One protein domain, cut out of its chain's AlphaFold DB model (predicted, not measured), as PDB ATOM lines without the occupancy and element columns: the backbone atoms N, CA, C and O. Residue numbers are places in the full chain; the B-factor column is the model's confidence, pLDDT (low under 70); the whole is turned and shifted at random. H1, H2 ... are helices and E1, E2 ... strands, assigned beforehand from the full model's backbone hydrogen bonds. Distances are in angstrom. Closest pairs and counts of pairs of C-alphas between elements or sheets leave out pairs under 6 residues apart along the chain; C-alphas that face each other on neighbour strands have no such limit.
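What this domain is: This is residues 3 to 15, 28 to 72, 93 to 109 and 133 to 167 of the 182 residues of the protein "N-acetyltransferase domain-containing protein" of Comamonas thiooxydans (UniProt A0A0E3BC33). A twisted sheet of five strands curls round one helix, H3, which packs on one face of it. The long hairpin of E1 and E2 makes one side of the sheet, with the loop of residues 54 to 61 at one end of the model; the short H2 only grazes the sheet, and the short H1 lies away from it, near H3. The printed part has 110 residues, with three named helices and five named strands along the chain in the order H1 H2 E1 E2 E3 E4 E5 H3; the sheet's order is E1 - E2 - E3 - E4 - E5, all antiparallel. The class is mixed, helices and strands, with under half of the residues in named elements. The whole is compact, with a radius of gyration of the C-alphas of 14.0 A and spans of 42 by 34 by 27 A.

Where its parts are: H1 is residues 9 to 12, beginning at C-alpha 9 (209.185, -95.281, 319.378), and H2 is residues 32 to 35. E1, residues 44 to 53, is 25.6 A long, and E2, residues 62 to 72, is 32.4 A long, beginning at C-alpha 62 (195.514, -108.581, 323.768). E3 is residues 93 to 96, E4 residues 105 to 109 and E5 residues 133 to 135. H3, residues 144 to 155, is 17.0 A long and ends at C-alpha 155 (215.406, -113.905, 322.266).

How they stand to each other: Residues 3 to 4 pair with residues 52 to 53 of E1, parallel. H1 and H3 are near each other, with 5 pairs of C-alphas within 10 A. H2 only grazes the sheet, its closest C-alphas to E4 being Leu 35 and Gly 105, 6.6 A. E1 and E2 are an antiparallel hairpin at 160 degrees, with N 49 and O 66 at 2.9 A. E2 and E3 are antiparallel at 143 degrees, with N 94 and O 67 at 2.8 A. E3 and E4 are an antiparallel hairpin at 170 degrees, with N 95 and O 105 at 2.8 A. E4 and E5 are antiparallel at 171 degrees, with N 106 and O 134 at 2.8 A. H3 is on the sheet, which curls round its residues 144 to 152; the closest C-alphas of E4 and H3 are those of Val 107 and Leu 148, 6.5 A. Every O i to N i+4 pair of H3 is within hydrogen-bond range; H1 and H2 are too short for such a pair, and their one O i to N i+3 pair is within range in H2 but not in H1.

The domain as a whole: The C-alphas of Pro 28 and Asn 58, the two farthest apart, are 44.4 A apart. Residues 16 to 27, 73 to 92 and 110 to 132 are not printed, with gaps between C-alphas of 28.3 A, 15.0 A and 9.0 A. Of the links that are printed whole, none is long. Residues 156 to 167 hold no named element. The mean pLDDT of the printed part is 76.2, and 26 residues are under 70, among them residues 9 to 15 and 160 to 167.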
ATOM      1  N   PHE A   3     204.814-113.027 327.738       83.94
ATOM      2  CA  PHE A   3     204.274-111.680 327.962       83.94
ATOM      3  C   PHE A   3     205.098-110.635 327.205       83.94
ATOM      4  O   PHE A   3     206.206-110.299 327.606       83.94
ATOM      5  N   VAL A   4     204.544-110.100 326.120       83.81
ATOM      6  CA  VAL A   4     205.242-109.184 325.213       83.81
ATOM      7  C   VAL A   4     204.871-107.741 325.531       83.81
ATOM      8  O   VAL A   4     203.700-107.358 325.470       83.81
ATOM      9  N   THR A   5     205.874-106.907 325.797       84.56
ATOM     10  CA  THR A   5     205.717-105.446 325.753       84.56
ATOM     11  C   THR A   5     206.120-104.959 324.359       84.56
ATOM     12  O   THR A   5     207.293-105.078 324.016       84.56
ATOM     13  N   PRO A   6     205.194-104.432 323.531       80.94
ATOM     14  CA  PRO A   6     205.548-103.899 322.219       80.94
ATOM     15  C   PRO A   6     206.544-102.750 322.350       80.94
ATOM     16  O   PRO A   6     206.358-101.880 323.202       80.94
ATOM     17  N   LEU A   7     207.542-102.708 321.467       74.19
ATOM     18  CA  LEU A   7     208.536-101.631 321.458       74.19
ATOM     19  C   LEU A   7     207.863-100.258 321.312       74.19
ATOM     20  O   LEU A   7     206.979-100.073 320.459       74.19
ATOM     21  N   VAL A   8     208.296 -99.285 322.115       71.19
ATOM     22  CA  VAL A   8     207.903 -97.882 321.920       71.19
ATOM     23  C   VAL A   8     208.803 -97.210 320.874       71.19
ATOM     24  O   VAL A   8     209.726 -97.826 320.335       71.19
ATOM     25  N   ARG A   9     208.493 -95.964 320.491       60.22
ATOM     26  CA  ARG A   9     209.185 -95.281 319.378       60.22
ATOM     27  C   ARG A   9     210.667 -95.049 319.702       60.22
ATOM     28  O   ARG A   9     211.506 -95.029 318.808       60.22
ATOM     29  N   GLU A  10     210.952 -94.907 320.987       62.69
ATOM     30  CA  GLU A  10     212.227 -94.573 321.601       62.69
ATOM     31  C   GLU A  10     213.168 -95.786 321.667       62.69
ATOM     32  O   GLU A  10     214.366 -95.644 321.428       62.69
ATOM     33  N   ASP A  11     212.638 -96.989 321.916       58.06
ATOM     34  CA  ASP A  11     213.429 -98.231 321.939       58.06
ATOM     35  C   ASP A  11     213.956 -98.579 320.543       58.06
ATOM     36  O   ASP A  11     215.105 -98.982 320.377       58.06
ATOM     37  N   LEU A  12     213.130 -98.347 319.518       55.84
ATOM     38  CA  LEU A  12     213.494 -98.565 318.117       55.84
ATOM     39  C   LEU A  12     214.649 -97.656 317.662       55.84
ATOM     40  O   LEU A  12     215.415 -98.045 316.784       55.84
ATOM     41  N   ALA A  13     214.814 -96.478 318.275       50.78
ATOM     42  CA  ALA A  13     215.919 -95.559 317.989       50.78
ATOM     43  C   ALA A  13     217.265 -95.996 318.606       50.78
ATOM     44  O   ALA A  13     218.300 -95.419 318.280       50.78
ATOM     45  N   ARG A  14     217.266 -97.004 319.493       50.00
ATOM     46  CA  ARG A  14     218.480 -97.577 320.103       50.00
ATOM     47  C   ARG A  14     219.054 -98.759 319.324       50.00
ATOM     48  O   ARG A  14     220.156 -99.203 319.638       50.00
ATOM     49  N   ILE A  15     218.334 -99.259 318.321       52.59
ATOM     50  CA  ILE A  15     218.836-100.293 317.415       52.59
ATOM     51  C   ILE A  15     219.990 -99.674 316.599       52.59
ATOM     52  O   ILE A  15     219.757 -98.668 315.924       52.59
ATOM     53  N   PRO A  28     213.294-114.542 295.103       40.72
ATOM     54  CA  PRO A  28     212.364-115.308 294.265       40.72
ATOM     55  C   PRO A  28     210.931-115.349 294.834       40.72
ATOM     56  O   PRO A  28     210.026-115.824 294.159       40.72
ATOM     57  N   TYR A  29     210.741-114.855 296.061       42.69
ATOM     58  CA  TYR A  29     209.485-114.811 296.800       42.69
ATOM     59  C   TYR A  29     208.876-113.407 296.765       42.69
ATOM     60  O   TYR A  29     209.568-112.407 296.990       42.69
ATOM     61  N   THR A  30     207.567-113.343 296.539       58.41
ATOM     62  CA  THR A  30     206.755-112.155 296.804       58.41
ATOM     63  C   THR A  30     206.707-111.877 298.312       58.41
ATOM     64  O   THR A  30     207.011-112.742 299.135       58.41
ATOM     65  N   PHE A  31     206.324-110.663 298.717       66.00
ATOM     66  CA  PHE A  31     206.184-110.362 300.148       66.00
ATOM     67  C   PHE A  31     205.099-111.217 300.823       66.00
ATOM     68  O   PHE A  31     205.236-111.531 302.003       66.00
ATOM     69  N   ASP A  32     204.068-111.634 300.086       70.31
ATOM     70  CA  ASP A  32     202.995-112.478 300.617       70.31
ATOM     71  C   ASP A  32     203.429-113.942 300.797       70.31
ATOM     72  O   ASP A  32     202.995-114.572 301.758       70.31
ATOM     73  N   ASP A  33     204.390-114.443 300.011       74.94
ATOM     74  CA  ASP A  33     205.019-115.756 300.255       74.94
ATOM     75  C   ASP A  33     205.773-115.800 301.601       74.94
ATOM     76  O   ASP A  33     205.943-116.865 302.189       74.94
ATOM     77  N   LEU A  34     206.186-114.651 302.160       77.31
ATOM     78  CA  LEU A  34     206.746-114.595 303.521       77.31
ATOM     79  C   LEU A  34     205.686-114.855 304.610       77.31
ATOM     80  O   LEU A  34     206.050-115.112 305.762       77.31
ATOM     81  N   LEU A  35     204.396-114.797 304.261       85.56
ATOM     82  CA  LEU A  35     203.250-115.142 305.110       85.56
ATOM     83  C   LEU A  35     202.694-116.551 304.819       85.56
ATOM     84  O   LEU A  35     201.631-116.874 305.345       85.56
ATOM     85  N   ARG A  36     203.389-117.379 304.018       87.12
ATOM     86  CA  ARG A  36     203.039-118.798 303.805       87.12
ATOM     87  C   ARG A  36     202.974-119.571 305.121       87.12
ATOM     88  O   ARG A  36     203.713-119.236 306.057       87.12
ATOM     89  N   GLU A  37     202.198-120.644 305.172       88.62
ATOM     90  CA  GLU A  37     202.262-121.562 306.304       88.62
ATOM     91  C   GLU A  37     203.626-122.288 306.314       88.62
ATOM     92  O   GLU A  37     204.232-122.506 305.257       88.62
ATOM     93  N   PRO A  38     204.176-122.639 307.489       83.69
ATOM     94  CA  PRO A  38     205.468-123.328 307.552       83.69
ATOM     95  C   PRO A  38     205.407-124.700 306.862       83.69
ATOM     96  O   PRO A  38     206.310-125.055 306.101       83.69
ATOM     97  N   ASP A  39     204.284-125.402 307.047       82.00
ATOM     98  CA  ASP A  39     204.006-126.731 306.495       82.00
ATOM     99  C   ASP A  39     203.910-126.758 304.956       82.00
ATOM    100  O   ASP A  39     204.124-127.817 304.368       82.00
ATOM    101  N   ASP A  40     203.655-125.619 304.289       79.44
ATOM    102  CA  ASP A  40     203.406-125.547 302.833       79.44
ATOM    103  C   ASP A  40     204.530-126.168 301.981       79.44
ATOM    104  O   ASP A  40     204.273-126.696 300.896       79.44
ATOM    105  N   TYR A  41     205.776-126.117 302.469       73.62
ATOM    106  CA  TYR A  41     206.948-126.726 301.824       73.62
ATOM    107  C   TYR A  41     207.624-127.821 302.672       73.62
ATOM    108  O   TYR A  41     208.560-128.459 302.189       73.62
ATOM    109  N   GLY A  42     207.160-128.068 303.905       73.81
ATOM    110  CA  GLY A  42     207.703-129.105 304.797       73.81
ATOM    111  C   GLY A  42     209.189-128.949 305.155       73.81
ATOM    112  O   GLY A  42     209.860-129.940 305.439       73.81
ATOM    113  N   ASP A  43     209.722-127.727 305.092       74.69
ATOM    114  CA  ASP A  43     211.150-127.399 305.195       74.69
ATOM    115  C   ASP A  43     211.520-126.566 306.437       74.69
ATOM    116  O   ASP A  43     212.684-126.172 306.596       74.69
ATOM    117  N   GLU A  44     210.540-126.308 307.310       77.12
ATOM    118  CA  GLU A  44     210.689-125.546 308.548       77.12
ATOM    119  C   GLU A  44     210.308-126.393 309.776       77.12
ATOM    120  O   GLU A  44     209.262-127.037 309.800       77.12
ATOM    121  N   GLU A  45     211.125-126.350 310.829       79.38
ATOM    122  CA  GLU A  45     210.728-126.804 312.171       79.38
ATOM    123  C   GLU A  45     209.982-125.667 312.885       79.38
ATOM    124  O   GLU A  45     210.396-124.510 312.765       79.38
ATOM    125  N   ILE A  46     208.904-125.970 313.620       78.06
ATOM    126  CA  ILE A  46     207.999-124.972 314.225       78.06
ATOM    127  C   ILE A  46     207.966-125.098 315.751       78.06
ATOM    128  O   ILE A  46     207.665-126.168 316.283       78.06
ATOM    129  N   ASP A  47     208.171-123.980 316.444       78.81
ATOM    130  CA  ASP A  47     207.934-123.822 317.878       78.81
ATOM    131  C   ASP A  47     206.817-122.787 318.131       78.81
ATOM    132  O   ASP A  47     206.825-121.676 317.590       78.81
ATOM    133  N   TRP A  48     205.810-123.163 318.922       74.50
ATOM    134  CA  TRP A  48     204.515-122.472 318.996       74.50
ATOM    135  C   TRP A  48     204.361-121.689 320.309       74.50
ATOM    136  O   TRP A  48     204.192-122.280 321.377       74.50
ATOM    137  N   HIS A  49     204.300-120.353 320.245       76.38
ATOM    138  CA  HIS A  49     204.243-119.492 321.437       76.38
ATOM    139  C   HIS A  49     202.983-118.626 321.512       76.38
ATOM    140  O   HIS A  49     202.866-117.578 320.878       76.38
ATOM    141  N   SER A  50     202.053-118.989 322.395       80.50
ATOM    142  CA  SER A  50     200.930-118.102 322.730       80.50
ATOM    143  C   SER A  50     201.414-116.886 323.524       80.50
ATOM    144  O   SER A  50     202.103-117.033 324.542       80.50
ATOM    145  N   ALA A  51     201.027-115.688 323.087       79.56
ATOM    146  CA  ALA A  51     201.517-114.411 323.595       79.56
ATOM    147  C   ALA A  51     200.394-113.550 324.203       79.56
ATOM    148  O   ALA A  51     199.326-113.371 323.617       79.56
ATOM    149  N   GLN A  52     200.655-112.958 325.367       83.31
ATOM    150  CA  GLN A  52     199.884-111.856 325.939       83.31
ATOM    151  C   GLN A  52     200.611-110.545 325.648       83.31
ATOM    152  O   GLN A  52     201.761-110.365 326.033       83.31
ATOM    153  N   ILE A  53     199.941-109.622 324.970       83.62
ATOM    154  CA  ILE A  53     200.503-108.352 324.523       83.62
ATOM    155  C   ILE A  53     200.037-107.241 325.455       83.62
ATOM    156  O   ILE A  53     198.841-106.930 325.527       83.62
ATOM    157  N   LYS A  54     200.993-106.590 326.118       80.31
ATOM    158  CA  LYS A  54     200.748-105.391 326.918       80.31
ATOM    159  C   LYS A  54     200.187-104.271 326.038       80.31
ATOM    160  O   LYS A  54     200.792-103.903 325.031       80.31
ATOM    161  N   GLN A  55     199.057-103.698 326.442       72.12
ATOM    162  CA  GLN A  55     198.525-102.472 325.850       72.12
ATOM    163  C   GLN A  55     198.893-101.245 326.696       72.12
ATOM    164  O   GLN A  55     199.261-101.357 327.865       72.12
ATOM    165  N   SER A  56     198.833-100.061 326.088       65.31
ATOM    166  CA  SER A  56     199.070 -98.783 326.762       65.31
ATOM    167  C   SER A  56     197.831 -98.324 327.541       65.31
ATOM    168  O   SER A  56     196.743 -98.257 326.971       65.31
ATOM    169  N   GLY A  57     198.007 -97.933 328.806       65.81
ATOM    170  CA  GLY A  57     196.919 -97.470 329.679       65.81
ATOM    171  C   GLY A  57     196.182 -98.614 330.386       65.81
ATOM    172  O   GLY A  57     196.746 -99.684 330.594       65.81
ATOM    173  N   ASN A  58     194.914 -98.391 330.745       52.78
ATOM    174  CA  ASN A  58     194.075 -99.348 331.486       52.78
ATOM    175  C   ASN A  58     193.336-100.362 330.582       52.78
ATOM    176  O   ASN A  58     192.300-100.900 330.974       52.78
ATOM    177  N   VAL A  59     193.817-100.605 329.360       59.00
ATOM    178  CA  VAL A  59     193.177-101.549 328.428       59.00
ATOM    179  C   VAL A  59     193.676-102.969 328.701       59.00
ATOM    180  O   VAL A  59     194.861-103.175 328.964       59.00
ATOM    181  N   GLN A  60     192.780-103.960 328.638       62.91
ATOM    182  CA  GLN A  60     193.152-105.368 328.801       62.91
ATOM    183  C   GLN A  60     194.214-105.796 327.772       62.91
ATOM    184  O   GLN A  60     194.202-105.366 326.615       62.91
ATOM    185  N   ALA A  61     195.136-106.662 328.200       73.56
ATOM    186  CA  ALA A  61     196.162-107.222 327.326       73.56
ATOM    187  C   ALA A  61     195.521-108.020 326.174       73.56
ATOM    188  O   ALA A  61     194.629-108.837 326.405       73.56
ATOM    189  N   ARG A  62     195.988-107.810 324.934       83.38
ATOM    190  CA  ARG A  62     195.514-108.581 323.768       83.38
ATOM    191  C   ARG A  62     196.223-109.929 323.734       83.38
ATOM    192  O   ARG A  62     197.442-109.969 323.849       83.38
ATOM    193  N   THR A  63     195.496-111.017 323.530       86.81
ATOM    194  CA  THR A  63     196.099-112.317 323.208       86.81
ATOM    195  C   THR A  63     196.442-112.406 321.726       86.81
ATOM    196  O   THR A  63     195.719-111.867 320.892       86.81
ATOM    197  N   ALA A  64     197.529-113.098 321.413       89.69
ATOM    198  CA  ALA A  64     197.961-113.426 320.063       89.69
ATOM    199  C   ALA A  64     198.667-114.784 320.055       89.69
ATOM    200  O   ALA A  64     199.008-115.327 321.109       89.69
ATOM    201  N   GLN A  65     198.938-115.298 318.864       91.38
ATOM    202  CA  GLN A  65     199.800-116.454 318.662       91.38
ATOM    203  C   GLN A  65     201.035-116.002 317.871       91.38
ATOM    204  O   GLN A  65     200.914-115.246 316.902       91.38
ATOM    205  N   ILE A  66     202.217-116.403 318.336       90.81
ATOM    206  CA  ILE A  66     203.499-116.106 317.701       90.81
ATOM    207  C   ILE A  66     204.209-117.431 317.445       90.81
ATOM    208  O   ILE A  66     204.516-118.158 318.385       90.81
ATOM    209  N   ASP A  67     204.472-117.739 316.183       89.31
ATOM    210  CA  ASP A  67     205.145-118.984 315.808       89.31
ATOM    211  C   ASP A  67     206.588-118.656 315.451       89.31
ATOM    212  O   ASP A  67     206.850-117.704 314.712       89.31
ATOM    213  N   ILE A  68     207.528-119.421 315.993       89.44
ATOM    214  CA  ILE A  68     208.951-119.277 315.713       89.44
ATOM    215  C   ILE A  68     209.353-120.498 314.902       89.44
ATOM    216  O   ILE A  68     209.398-121.606 315.428       89.44
ATOM    217  N   THR A  69     209.630-120.303 313.617       87.44
ATOM    218  CA  THR A  69     210.087-121.382 312.740       87.44
ATOM    219  C   THR A  69     211.570-121.257 312.448       87.44
ATOM    220  O   THR A  69     212.138-120.162 312.520       87.44
ATOM    221  N   SER A  70     212.207-122.369 312.093       85.00
ATOM    222  CA  SER A  70     213.578-122.389 311.587       85.00
ATOM    223  C   SER A  70     213.688-123.252 310.336       85.00
ATOM    224  O   SER A  70     213.183-124.370 310.300       85.00
ATOM    225  N   ALA A  71     214.338-122.714 309.306       75.94
ATOM    226  CA  ALA A  71     214.379-123.262 307.960       75.94
ATOM    227  C   ALA A  71     215.805-123.272 307.389       75.94
ATOM    228  O   ALA A  71     216.628-122.395 307.682       75.94
ATOM    229  N   HIS A  72     216.052-124.238 306.499       63.62
ATOM    230  CA  HIS A  72     217.228-124.350 305.623       63.62
ATOM    231  C   HIS A  72     218.608-124.171 306.290       63.62
ATOM    232  O   HIS A  72     219.226-123.107 306.221       63.62
ATOM    233  N   TYR A  93     209.608-115.329 312.605       92.06
ATOM    234  CA  TYR A  93     208.736-115.011 313.732       92.06
ATOM    235  C   TYR A  93     207.409-114.548 313.141       92.06
ATOM    236  O   TYR A  93     207.340-113.445 312.597       92.06
ATOM    237  N   LEU A  94     206.397-115.406 313.179       92.81
ATOM    238  CA  LEU A  94     205.102-115.251 312.515       92.81
ATOM    239  C   LEU A  94     204.064-114.734 313.513       92.81
ATOM    240  O   LEU A  94     204.035-115.184 314.651       92.81
ATOM    241  N   TYR A  95     203.207-113.797 313.106       92.62
ATOM    242  CA  TYR A  95     202.128-113.262 313.942       92.62
ATOM    243  C   TYR A  95     200.753-113.711 313.450       92.62
ATOM    244  O   TYR A  95     200.407-113.465 312.291       92.62
ATOM    245  N   ARG A  96     199.925-114.212 314.370       93.88
ATOM    246  CA  ARG A  96     198.489-114.479 314.193       93.88
ATOM    247  C   ARG A  96     197.689-113.863 315.343       93.88
ATOM    248  O   ARG A  96     198.202-113.696 316.450       93.88
ATOM    249  N   GLU A  97     196.408-113.572 315.125       91.44
ATOM    250  CA  GLU A  97     195.528-113.111 316.220       91.44
ATOM    251  C   GLU A  97     195.105-114.253 317.151       91.44
ATOM    252  O   GLU A  97     194.898-114.039 318.343       91.44
ATOM    253  N   ALA A  98     195.008-115.472 316.621       88.94
ATOM    254  CA  ALA A  98     194.756-116.683 317.389       88.94
ATOM    255  C   ALA A  98     195.402-117.912 316.727       88.94
ATOM    256  O   ALA A  98     195.833-117.872 315.571       88.94
ATOM    257  N   ILE A  99     195.442-119.019 317.467       84.88
ATOM    258  CA  ILE A  99     195.857-120.335 316.965       84.88
ATOM    259  C   ILE A  99     195.009-120.704 315.734       84.88
ATOM    260  O   ILE A  99     193.804-120.455 315.717       84.88
ATOM    261  N   ASN A 100     195.645-121.275 314.706       83.69
ATOM    262  CA  ASN A 100     195.028-121.688 313.436       83.69
ATOM    263  C   ASN A 100     194.312-120.561 312.651       83.69
ATOM    264  O   ASN A 100     193.459-120.840 311.811       83.69
ATOM    265  N   THR A 101     194.646-119.290 312.907       90.75
ATOM    266  CA  THR A 101     194.227-118.153 312.060       90.75
ATOM    267  C   THR A 101     195.346-117.731 311.114       90.75
ATOM    268  O   THR A 101     196.502-118.089 311.321       90.75
ATOM    269  N   GLU A 102     195.023-116.985 310.061       91.88
ATOM    270  CA  GLU A 102     195.997-116.569 309.049       91.88
ATOM    271  C   GLU A 102     197.198-115.779 309.607       91.88
ATOM    272  O   GLU A 102     197.071-114.970 310.533       91.88
ATOM    273  N   ILE A 103     198.370-115.966 308.993       92.62
ATOM    274  CA  ILE A 103     199.572-115.189 309.310       92.62
ATOM    275  C   ILE A 103     199.401-113.755 308.779       92.62
ATOM    276  O   ILE A 103     199.184-113.518 307.585       92.62
ATOM    277  N   LEU A 104     199.520-112.777 309.678       91.25
ATOM    278  CA  LEU A 104     199.339-111.348 309.388       91.25
ATOM    279  C   LEU A 104     200.652-110.565 309.322       91.25
ATOM    280  O   LEU A 104     200.670-109.443 308.815       91.25
ATOM    281  N   GLY A 105     201.742-111.116 309.849       87.19
ATOM    282  CA  GLY A 105     203.056-110.488 309.805       87.19
ATOM    283  C   GLY A 105     204.180-111.459 310.127       87.19
ATOM    284  O   GLY A 105     203.947-112.521 310.695       87.19
ATOM    285  N   VAL A 106     205.393-111.074 309.749       89.12
ATOM    286  CA  VAL A 106     206.603-111.886 309.853       89.12
ATOM    287  C   VAL A 106     207.830-111.007 310.099       89.12
ATOM    288  O   VAL A 106     207.982-109.948 309.486       89.12
ATOM    289  N   VAL A 107     208.734-111.465 310.965       85.75
ATOM    290  CA  VAL A 107     210.134-111.018 310.993       85.75
ATOM    291  C   VAL A 107     211.015-112.186 310.569       85.75
ATOM    292  O   VAL A 107     210.970-113.256 311.172       85.75
ATOM    293  N   LEU A 108     211.810-111.976 309.524       85.50
ATOM    294  CA  LEU A 108     212.779-112.930 309.003       85.50
ATOM    295  C   LEU A 108     214.152-112.620 309.604       85.50
ATOM    296  O   LEU A 108     214.717-111.549 309.365       85.50
ATOM    297  N   LEU A 109     214.691-113.560 310.368       85.62
ATOM    298  CA  LEU A 109     215.978-113.467 311.040       85.62
ATOM    299  C   LEU A 109     216.962-114.434 310.380       85.62
ATOM    300  O   LEU A 109     216.818-115.648 310.492       85.62
ATOM    301  N   ILE A 133     211.141-107.630 307.460       77.88
ATOM    302  CA  ILE A 133     209.977-107.398 308.316       77.88
ATOM    303  C   ILE A 133     208.810-107.111 307.379       77.88
ATOM    304  O   ILE A 133     208.899-106.196 306.559       77.88
ATOM    305  N   TYR A 134     207.721-107.863 307.496       78.25
ATOM    306  CA  TYR A 134     206.520-107.657 306.693       78.25
ATOM    307  C   TYR A 134     205.261-107.784 307.550       78.25
ATOM    308  O   TYR A 134     205.207-108.546 308.510       78.25
ATOM    309  N   VAL A 135     204.244-106.992 307.220       76.94
ATOM    310  CA  VAL A 135     202.904-107.051 307.815       76.94
ATOM    311  C   VAL A 135     201.921-106.847 306.678       76.94
ATOM    312  O   VAL A 135     202.052-105.870 305.933       76.94
ATOM    313  N   ARG A 136     200.937-107.741 306.562       81.94
ATOM    314  CA  ARG A 136     199.916-107.723 305.512       81.94
ATOM    315  C   ARG A 136     199.261-106.334 305.425       81.94
ATOM    316  O   ARG A 136     198.869-105.817 306.474       81.94
ATOM    317  N   PRO A 137     199.103-105.719 304.233       77.25
ATOM    318  CA  PRO A 137     198.655-104.330 304.081       77.25
ATOM    319  C   PRO A 137     197.411-103.947 304.893       77.25
ATOM    320  O   PRO A 137     197.432-102.936 305.593       77.25
ATOM    321  N   SER A 138     196.380-104.797 304.891       78.38
ATOM    322  CA  SER A 138     195.127-104.617 305.644       78.38
ATOM    323  C   SER A 138     195.280-104.601 307.173       78.38
ATOM    324  O   SER A 138     194.359-104.200 307.878       78.38
ATOM    325  N   ASN A 139     196.434-105.019 307.698       80.75
ATOM    326  CA  ASN A 139     196.719-105.159 309.127       80.75
ATOM    327  C   ASN A 139     197.840-104.232 309.628       80.75
ATOM    328  O   ASN A 139     198.280-104.322 310.779       80.75
ATOM    329  N   GLN A 140     198.307-103.310 308.787       73.12
ATOM    330  CA  GLN A 140     199.317-102.323 309.161       73.12
ATOM    331  C   GLN A 140     198.745-101.266 310.125       73.12
ATOM    332  O   GLN A 140     197.538-101.135 310.303       73.12
ATOM    333  N   GLY A 141     199.618-100.562 310.853       69.06
ATOM    334  CA  GLY A 141     199.222 -99.668 311.954       69.06
ATOM    335  C   GLY A 141     198.838-100.389 313.261       69.06
ATOM    336  O   GLY A 141     199.050 -99.842 314.339       69.06
ATOM    337  N   ARG A 142     198.409-101.661 313.207       76.25
ATOM    338  CA  ARG A 142     197.934-102.471 314.359       76.25
ATOM    339  C   ARG A 142     199.025-102.937 315.346       76.25
ATOM    340  O   ARG A 142     198.778-103.799 316.192       76.25
ATOM    341  N   GLY A 143     200.243-102.400 315.231       76.31
ATOM    342  CA  GLY A 143     201.377-102.672 316.128       76.31
ATOM    343  C   GLY A 143     202.130-103.993 315.906       76.31
ATOM    344  O   GLY A 143     203.143-104.197 316.564       76.31
ATOM    345  N   ILE A 144     201.701-104.847 314.969       83.06
ATOM    346  CA  ILE A 144     202.228-106.214 314.750       83.06
ATOM    347  C   ILE A 144     203.762-106.261 314.637       83.06
ATOM    348  O   ILE A 144     204.405-107.015 315.360       83.06
ATOM    349  N   ALA A 145     204.371-105.399 313.816       80.06
ATOM    350  CA  ALA A 145     205.829-105.355 313.672       80.06
ATOM    351  C   ALA A 145     206.563-105.021 314.990       80.06
ATOM    352  O   ALA A 145     207.636-105.554 315.241       80.06
ATOM    353  N   ARG A 146     205.978-104.180 315.856       78.38
ATOM    354  CA  ARG A 146     206.564-103.798 317.158       78.38
ATOM    355  C   ARG A 146     206.447-104.907 318.204       78.38
ATOM    356  O   ARG A 146     207.268-104.961 319.110       78.38
ATOM    357  N   ILE A 147     205.442-105.774 318.066       85.56
ATOM    358  CA  ILE A 147     205.288-107.001 318.858       85.56
ATOM    359  C   ILE A 147     206.358-108.009 318.431       85.56
ATOM    360  O   ILE A 147     207.150-108.431 319.264       85.56
ATOM    361  N   LEU A 148     206.444-108.334 317.135       85.50
ATOM    362  CA  LEU A 148     207.423-109.305 316.632       85.50
ATOM    363  C   LEU A 148     208.872-108.871 316.890       85.50
ATOM    364  O   LEU A 148     209.686-109.688 317.310       85.50
ATOM    365  N   LEU A 149     209.196-107.586 316.710       83.12
ATOM    366  CA  LEU A 149     210.526-107.062 317.034       83.12
ATOM    367  C   LEU A 149     210.858-107.148 318.530       83.12
ATOM    368  O   LEU A 149     212.015-107.394 318.855       83.12
ATOM    369  N   ALA A 150     209.883-106.979 319.432       83.12
ATOM    370  CA  ALA A 150     210.119-107.165 320.865       83.12
ATOM    371  C   ALA A 150     210.529-108.614 321.173       83.12
ATOM    372  O   ALA A 150     211.539-108.823 321.834       83.12
ATOM    373  N   VAL A 151     209.815-109.599 320.611       88.69
ATOM    374  CA  VAL A 151     210.139-111.031 320.770       88.69
ATOM    375  C   VAL A 151     211.529-111.358 320.220       88.69
ATOM    376  O   VAL A 151     212.310-112.045 320.873       88.69
ATOM    377  N   VAL A 152     211.870-110.834 319.037       86.25
ATOM    378  CA  VAL A 152     213.195-111.044 318.431       86.25
ATOM    379  C   VAL A 152     214.305-110.431 319.287       86.25
ATOM    380  O   VAL A 152     215.333-111.072 319.466       86.25
ATOM    381  N   LEU A 153     214.119-109.229 319.842       81.19
ATOM    382  CA  LEU A 153     215.122-108.592 320.708       81.19
ATOM    383  C   LEU A 153     215.239-109.260 322.087       81.19
ATOM    384  O   LEU A 153     216.325-109.265 322.658       81.19
ATOM    385  N   GLU A 154     214.156-109.837 322.610       84.75
ATOM    386  CA  GLU A 154     214.160-110.615 323.854       84.75
ATOM    387  C   GLU A 154     214.931-111.937 323.685       84.75
ATOM    388  O   GLU A 154     215.779-112.268 324.514       84.75
ATOM    389  N   ALA A 155     214.708-112.654 322.579       83.25
ATOM    390  CA  ALA A 155     215.406-113.905 322.266       83.25
ATOM    391  C   ALA A 155     216.843-113.706 321.731       83.25
ATOM    392  O   ALA A 155     217.699-114.580 321.885       83.25
ATOM    393  N   ALA A 156     217.116-112.575 321.074       81.88
ATOM    394  CA  ALA A 156     218.370-112.281 320.385       81.88
ATOM    395  C   ALA A 156     218.789-110.802 320.562       81.88
ATOM    396  O   ALA A 156     218.753-110.029 319.601       81.88
ATOM    397  N   PRO A 157     219.230-110.381 321.762       77.44
ATOM    398  CA  PRO A 157     219.586-108.984 322.042       77.44
ATOM    399  C   PRO A 157     220.834-108.489 321.287       77.44
ATOM    400  O   PRO A 157     221.055-107.286 321.180       77.44
ATOM    401  N   ASP A 158     221.648-109.400 320.747       74.56
ATOM    402  CA  ASP A 158     222.817-109.127 319.898       74.56
ATOM    403  C   ASP A 158     222.472-108.967 318.403       74.56
ATOM    404  O   ASP A 158     223.365-108.832 317.561       74.56
ATOM    405  N   VAL A 159     221.186-109.020 318.043       74.69
ATOM    406  CA  VAL A 159     220.755-108.981 316.647       74.69
ATOM    407  C   VAL A 159     221.071-107.643 315.977       74.69
ATOM    408  O   VAL A 159     220.720-106.562 316.442       74.69
ATOM    409  N   CYS A 160     221.707-107.726 314.811       69.88
ATOM    410  CA  CYS A 160     221.909-106.588 313.926       69.88
ATOM    411  C   CYS A 160     220.719-106.448 312.964       69.88
ATOM    412  O   CYS A 160     220.093-107.433 312.580       69.88
ATOM    413  N   VAL A 161     220.437-105.246 312.476       60.19
ATOM    414  CA  VAL A 161     219.532-105.061 311.328       60.19
ATOM    415  C   VAL A 161     220.344-105.179 310.032       60.19
ATOM    416  O   VAL A 161     221.498-104.761 309.997       60.19
ATOM    417  N   HIS A 162     219.809-105.785 308.964       52.72
ATOM    418  CA  HIS A 162     220.545-105.863 307.693       52.72
ATOM    419  C   HIS A 162     220.733-104.453 307.090       52.72
ATOM    420  O   HIS A 162     219.771-103.686 307.109       52.72
ATOM    421  N   PRO A 163     221.864-104.119 306.425       43.44
ATOM    422  CA  PRO A 163     222.040-102.864 305.658       43.44
ATOM    423  C   PRO A 163     220.957-102.543 304.609       43.44
ATOM    424  O   PRO A 163     220.937-101.453 304.053       43.44
ATOM    425  N   GLN A 164     220.050-103.484 304.332       50.62
ATOM    426  CA  GLN A 164     218.877-103.272 303.479       50.62
ATOM    427  C   GLN A 164     217.805-102.395 304.170       50.62
ATOM    428  O   GLN A 164     216.902-101.900 303.501       50.62
ATOM    429  N   PHE A 165     217.909-102.184 305.489       49.06
ATOM    430  CA  PHE A 165     216.968-101.440 306.336       49.06
ATOM    431  C   PHE A 165     217.568-100.141 306.915       49.06
ATOM    432  O   PHE A 165     217.454 -99.853 308.104       49.06
ATOM    433  N   SER A 166     218.141 -99.298 306.060       50.94
ATOM    434  CA  SER A 166     218.285 -97.849 306.282       50.94
ATOM    435  C   SER A 166     218.395 -97.159 304.908       50.94
ATOM    436  O   SER A 166     218.878 -97.756 303.953       50.94
ATOM    437  N   VAL A 167     217.908 -95.944 304.645       41.91
ATOM    438  CA  VAL A 167     216.998 -95.055 305.392       41.91
ATOM    439  C   VAL A 167     215.738 -95.800 305.836       41.91
ATOM    440  O   VAL A 167     215.304 -95.676 306.974       41.91
TER     441      VAL A 167